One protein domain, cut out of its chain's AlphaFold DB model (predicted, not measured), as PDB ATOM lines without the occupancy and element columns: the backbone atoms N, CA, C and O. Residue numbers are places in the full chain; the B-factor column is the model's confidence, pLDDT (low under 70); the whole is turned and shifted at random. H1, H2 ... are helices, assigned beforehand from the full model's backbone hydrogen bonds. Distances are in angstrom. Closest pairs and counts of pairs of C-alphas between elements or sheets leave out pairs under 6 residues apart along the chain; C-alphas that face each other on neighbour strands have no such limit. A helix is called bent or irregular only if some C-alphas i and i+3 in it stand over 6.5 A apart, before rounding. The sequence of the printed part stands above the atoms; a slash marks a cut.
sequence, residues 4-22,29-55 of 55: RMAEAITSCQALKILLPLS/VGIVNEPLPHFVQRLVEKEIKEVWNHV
ATOM      1  N   ARG A   4      76.469  24.047  65.125       95.69
ATOM      2  CA  ARG A   4      76.880  22.647  64.919       95.69
ATOM      3  C   ARG A   4      76.898  22.239  63.446       95.69
ATOM      4  O   ARG A   4      77.767  21.480  63.032       95.69
ATOM      5  N   MET A   5      75.951  22.739  62.646       94.38
ATOM      6  CA  MET A   5      75.956  22.499  61.200       94.38
ATOM      7  C   MET A   5      77.146  23.193  60.531       94.38
ATOM      8  O   MET A   5      77.818  22.579  59.709       94.38
ATOM      9  N   ALA A   6      77.425  24.450  60.891       90.00
ATOM     10  CA  ALA A   6      78.542  25.205  60.327       90.00
ATOM     11  C   ALA A   6      79.895  24.538  60.631       90.00
ATOM     12  O   ALA A   6      80.721  24.383  59.734       90.00
ATOM     13  N   GLU A   7      80.100  24.075  61.863       94.00
ATOM     14  CA  GLU A   7      81.304  23.344  62.272       94.00
ATOM     15  C   GLU A   7      81.485  22.040  61.482       94.00
ATOM     16  O   GLU A   7      82.554  21.794  60.919       94.00
ATOM     17  N   ALA A   8      80.431  21.228  61.362       95.75
ATOM     18  CA  ALA A   8      80.488  19.971  60.615       95.75
ATOM     19  C   ALA A   8      80.813  20.192  59.124       95.75
ATOM     20  O   ALA A   8      81.610  19.459  58.541       95.75
ATOM     21  N   ILE A   9      80.227  21.224  58.508       91.62
ATOM     22  CA  ILE A   9      80.469  21.562  57.100       91.62
ATOM     23  C   ILE A   9      81.892  22.098  56.904       91.62
ATOM     24  O   ILE A   9      82.575  21.704  55.965       91.62
ATOM     25  N   THR A  10      82.359  22.994  57.775       90.44
ATOM     26  CA  THR A  10      83.670  23.656  57.625       90.44
ATOM     27  C   THR A  10      84.845  22.722  57.913       90.44
ATOM     28  O   THR A  10      85.866  22.822  57.227       90.44
ATOM     29  N   SER A  11      84.694  21.777  58.844       95.12
ATOM     30  CA  SER A  11      85.741  20.822  59.242       95.12
ATOM     31  C   SER A  11      85.876  19.595  58.332       95.12
ATOM     32  O   SER A  11      86.886  18.895  58.398       95.12
ATOM     33  N   CYS A  12      84.903  19.313  57.460       95.94
ATOM     34  CA  CYS A  12      84.956  18.122  56.613       95.94
ATOM     35  C   CYS A  12      86.042  18.222  55.522       95.94
ATOM     36  O   CYS A  12      86.408  19.312  55.079       95.94
ATOM     37  N   GLN A  13      86.536  17.073  55.050       96.12
ATOM     38  CA  GLN A  13      87.564  17.001  53.997       96.12
ATOM     39  C   GLN A  13      87.012  17.216  52.577       96.12
ATOM     40  O   GLN A  13      87.781  17.276  51.622       96.12
ATOM     41  N   ALA A  14      85.690  17.315  52.414       95.62
ATOM     42  CA  ALA A  14      85.083  17.494  51.102       95.62
ATOM     43  C   ALA A  14      85.436  18.866  50.501       95.62
ATOM     44  O   ALA A  14      85.520  19.876  51.211       95.62
ATOM     45  N   LEU A  15      85.599  18.901  49.175       93.25
ATOM     46  CA  LEU A  15      85.772  20.143  48.428       93.25
ATOM     47  C   LEU A  15      84.513  21.006  48.576       93.25
ATOM     48  O   LEU A  15      83.409  20.574  48.245       93.25
ATOM     49  N   LYS A  16      84.681  22.237  49.064       87.81
ATOM     50  CA  LYS A  16      83.582  23.184  49.284       87.81
ATOM     51  C   LYS A  16      83.481  24.129  48.090       87.81
ATOM     52  O   LYS A  16      84.304  25.027  47.947       87.81
ATOM     53  N   ILE A  17      82.474  23.923  47.244       86.19
ATOM     54  CA  ILE A  17      82.125  24.837  46.150       86.19
ATOM     55  C   ILE A  17      80.887  25.618  46.587       86.19
ATOM     56  O   ILE A  17      79.807  25.047  46.727       86.19
ATOM     57  N   LEU A  18      81.051  26.915  46.840       81.38
ATOM     58  CA  LEU A  18      79.956  27.795  47.239       81.38
ATOM     59  C   LEU A  18      79.363  28.468  45.996       81.38
ATOM     60  O   LEU A  18      80.033  29.275  45.356       81.38
ATOM     61  N   LEU A  19      78.104  28.159  45.679       81.00
ATOM     62  CA  LEU A  19      77.325  28.868  44.665       81.00
ATOM     63  C   LEU A  19      76.266  29.733  45.371       81.00
ATOM     64  O   LEU A  19      75.320  29.175  45.932       81.00
ATOM     65  N   PRO A  20      76.405  31.070  45.389       76.00
ATOM     66  CA  PRO A  20      75.444  31.949  46.048       76.00
ATOM     67  C   PRO A  20      74.171  32.071  45.194       76.00
ATOM     68  O   PRO A  20      74.064  32.949  44.342       76.00
ATOM     69  N   LEU A  21      73.221  31.150  45.392       73.06
ATOM     70  CA  LEU A  21      71.951  31.096  44.648       73.06
ATOM     71  C   LEU A  21      70.878  32.065  45.180       73.06
ATOM     72  O   LEU A  21      69.932  32.377  44.462       73.06
ATOM     73  N   SER A  22      71.019  32.554  46.413       67.25
ATOM     74  CA  SER A  22      70.082  33.473  47.073       67.25
ATOM     75  C   SER A  22      70.818  34.623  47.770       67.25
ATOM     76  O   SER A  22      71.973  34.475  48.173       67.25
ATOM     77  N   VAL A  29      84.533  36.728  51.602       77.88
ATOM     78  CA  VAL A  29      85.809  37.405  51.868       77.88
ATOM     79  C   VAL A  29      86.930  36.603  51.201       77.88
ATOM     80  O   VAL A  29      86.865  35.377  51.166       77.88
ATOM     81  N   GLY A  30      87.950  37.275  50.658       76.31
ATOM     82  CA  GLY A  30      89.099  36.600  50.033       76.31
ATOM     83  C   GLY A  30      89.036  36.422  48.511       76.31
ATOM     84  O   GLY A  30      89.804  35.641  47.966       76.31
ATOM     85  N   ILE A  31      88.136  37.129  47.812       76.19
ATOM     86  CA  ILE A  31      88.069  37.127  46.332       76.19
ATOM     87  C   ILE A  31      89.238  37.916  45.713       76.19
ATOM     88  O   ILE A  31      89.701  37.610  44.617       76.19
ATOM     89  N   VAL A  32      89.705  38.956  46.405       76.31
ATOM     90  CA  VAL A  32      90.833  39.795  45.971       76.31
ATOM     91  C   VAL A  32      92.128  39.096  46.348       76.31
ATOM     92  O   VAL A  32      92.176  38.522  47.418       76.31
ATOM     93  N   ASN A  33      93.173  39.144  45.524       75.75
ATOM     94  CA  ASN A  33      94.422  38.425  45.785       75.75
ATOM     95  C   ASN A  33      95.317  39.185  46.793       75.75
ATOM     96  O   ASN A  33      96.224  39.919  46.408       75.75
ATOM     97  N   GLU A  34      95.025  39.047  48.089       84.62
ATOM     98  CA  GLU A  34      95.786  39.621  49.210       84.62
ATOM     99  C   GLU A  34      96.359  38.508  50.113       84.62
ATOM    100  O   GLU A  34      95.850  37.385  50.119       84.62
ATOM    101  N   PRO A  35      97.433  38.759  50.884       88.00
ATOM    102  CA  PRO A  35      97.970  37.760  51.801       88.00
ATOM    103  C   PRO A  35      97.007  37.493  52.971       88.00
ATOM    104  O   PRO A  35      96.321  38.395  53.456       88.00
ATOM    105  N   LEU A  36      97.009  36.250  53.475       87.81
ATOM    106  CA  LEU A  36      96.107  35.778  54.537       87.81
ATOM    107  C   LEU A  36      95.977  36.731  55.745       87.81
ATOM    108  O   LEU A  36      94.844  36.959  56.174       87.81
ATOM    109  N   PRO A  37      97.062  37.331  56.283       90.19
ATOM    110  CA  PRO A  37      96.952  38.265  57.403       90.19
ATOM    111  C   PRO A  37      96.024  39.454  57.121       90.19
ATOM    112  O   PRO A  37      95.274  39.863  58.006       90.19
ATOM    113  N   HIS A  38      96.010  39.970  55.887       87.12
ATOM    114  CA  HIS A  38      95.147  41.091  55.510       87.12
ATOM    115  C   HIS A  38      93.672  40.677  55.469       87.12
ATOM    116  O   HIS A  38      92.808  41.420  55.936       87.12
ATOM    117  N   PHE A  39      93.368  39.462  54.998       85.94
ATOM    118  CA  PHE A  39      91.996  38.954  55.040       85.94
ATOM    119  C   PHE A  39      91.492  38.756  56.459       85.94
ATOM    120  O   PHE A  39      90.351  39.112  56.741       85.94
ATOM    121  N   VAL A  40      92.323  38.209  57.351       87.88
ATOM    122  CA  VAL A  40      91.948  38.015  58.757       87.88
ATOM    123  C   VAL A  40      91.653  39.364  59.406       87.88
ATOM    124  O   VAL A  40      90.617  39.516  60.052       87.88
ATOM    125  N   GLN A  41      92.507  40.364  59.172       88.75
ATOM    126  CA  GLN A  41      92.284  41.714  59.679       88.75
ATOM    127  C   GLN A  41      90.966  42.301  59.159       88.75
ATOM    128  O   GLN A  41      90.134  42.743  59.950       88.75
ATOM    129  N   ARG A  42      90.722  42.238  57.844       85.81
ATOM    130  CA  ARG A  42      89.482  42.730  57.231       85.81
ATOM    131  C   ARG A  42      88.242  42.015  57.773       85.81
ATOM    132  O   ARG A  42      87.248  42.674  58.067       85.81
ATOM    133  N   LEU A  43      88.307  40.692  57.920       87.62
ATOM    134  CA  LEU A  43      87.220  39.873  58.452       87.62
ATOM    135  C   LEU A  43      86.857  40.296  59.880       87.62
ATOM    136  O   LEU A  43      85.687  40.515  60.177       87.62
ATOM    137  N   VAL A  44      87.850  40.445  60.756       88.38
ATOM    138  CA  VAL A  44      87.618  40.803  62.162       88.38
ATOM    139  C   VAL A  44      87.179  42.258  62.303       88.38
ATOM    140  O   VAL A  44      86.218  42.546  63.013       88.38
ATOM    141  N   GLU A  45      87.873  43.188  61.647       87.25
ATOM    142  CA  GLU A  45      87.656  44.621  61.851       87.25
ATOM    143  C   GLU A  45      86.417  45.162  61.148       87.25
ATOM    144  O   GLU A  45      85.797  46.084  61.673       87.25
ATOM    145  N   LYS A  46      86.068  44.622  59.977       80.69
ATOM    146  CA  LYS A  46      84.951  45.129  59.175       80.69
ATOM    147  C   LYS A  46      83.760  44.196  59.247       80.69
ATOM    148  O   LYS A  46      82.693  44.598  59.676       80.69
ATOM    149  N   GLU A  47      83.945  42.931  58.896       83.00
ATOM    150  CA  GLU A  47      82.818  42.024  58.674       83.00
ATOM    151  C   GLU A  47      82.165  41.585  59.999       83.00
ATOM    152  O   GLU A  47      80.959  41.731  60.176       83.00
ATOM    153  N   ILE A  48      82.953  41.092  60.963       84.06
ATOM    154  CA  ILE A  48      82.435  40.580  62.244       84.06
ATOM    155  C   ILE A  48      81.921  41.721  63.127       84.06
ATOM    156  O   ILE A  48      80.823  41.620  63.674       84.06
ATOM    157  N   LYS A  49      82.690  42.812  63.253       80.81
ATOM    158  CA  LYS A  49      82.274  43.982  64.043       80.81
ATOM    159  C   LYS A  49      80.993  44.614  63.504       80.81
ATOM    160  O   LYS A  49      80.127  44.957  64.301       80.81
ATOM    161  N   GLU A  50      80.840  44.753  62.185       78.12
ATOM    162  CA  GLU A  50      79.598  45.279  61.602       78.12
ATOM    163  C   GLU A  50      78.399  44.394  61.944       78.12
ATOM    164  O   GLU A  50      77.368  44.925  62.346       78.12
ATOM    165  N   VAL A  51      78.532  43.068  61.841       76.94
ATOM    166  CA  VAL A  51      77.442  42.139  62.177       76.94
ATOM    167  C   VAL A  51      77.081  42.224  63.659       76.94
ATOM    168  O   VAL A  51      75.906  42.296  63.985       76.94
ATOM    169  N   TRP A  52      78.063  42.266  64.561       73.81
ATOM    170  CA  TRP A  52      77.808  42.314  66.007       73.81
ATOM    171  C   TRP A  52      77.236  43.650  66.490       73.81
ATOM    172  O   TRP A  52      76.522  43.670  67.484       73.81
ATOM    173  N   ASN A  53      77.527  44.755  65.802       72.81
ATOM    174  CA  ASN A  53      76.983  46.072  66.145       72.81
ATOM    175  C   ASN A  53      75.534  46.282  65.661       72.81
ATOM    176  O   ASN A  53      74.893  47.235  66.098       72.81
ATOM    177  N   HIS A  54      75.034  45.442  64.747       57.88
ATOM    178  CA  HIS A  54      73.675  45.515  64.189       57.88
ATOM    179  C   HIS A  54      72.769  44.356  64.655       57.88
ATOM    180  O   HIS A  54      71.733  44.106  64.033       57.88
ATOM    181  N   VAL A  55      73.158  43.652  65.723       48.91
ATOM    182  CA  VAL A  55      72.371  42.606  66.398       48.91
ATOM    183  C   VAL A  55      71.967  43.086  67.784       48.91
ATOM    184  O   VAL A  55      72.823  43.692  68.466       48.91
TER     185      VAL A  55
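AT A GLANCE: This is residues 4 to 22 and 29 to 55 of the 55 residues of the protein "DUF3842 family protein" of Desulfatitalea sp (UniProt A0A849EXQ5). Two separate helices, H1 and the longer H2, run roughly opposite ways with empty space between them. An extended tail, residues 12 to 22, leads away from H1, and a loop, residues 29 to 35, leads into H2. The printed part has 46 residues with two named helices, H1 then H2, and no named strand; its class is all helix. It is loose, with a radius of gyration of the C-alphas of 13.4 A and spans of 30 by 30 by 22 A.

IN THESE COORDINATES: H1 is residues 4 to 11, 10.7 A long, beginning at C-alpha 4 (76.880, 22.647, 64.919). H2 is residues 36 to 53, 24.6 A long, ending at C-alpha 53 (76.983, 46.072, 66.145). H2 is only just irregular: C-alphas 45 and 48 are 6.6 A apart.

HOW THE PARTS SIT: H1 and H2 are apart, with no C-alpha of the one within 8 A of the other. Residues 4 to 22, of which 4 to 11 belong to H1, stand free. Every O i to N i+4 pair is within hydrogen-bond range in H1, and 12 of 14 in H2.

THE WHOLE: The C-alphas farthest apart, Gln 13 and His 54, are 33.3 A apart. Residues 23 to 28 are not printed; C-alphas 22 and 29 are 16.9 A apart across this cut. Residues 22, 54 and 55 have pLDDT under 70.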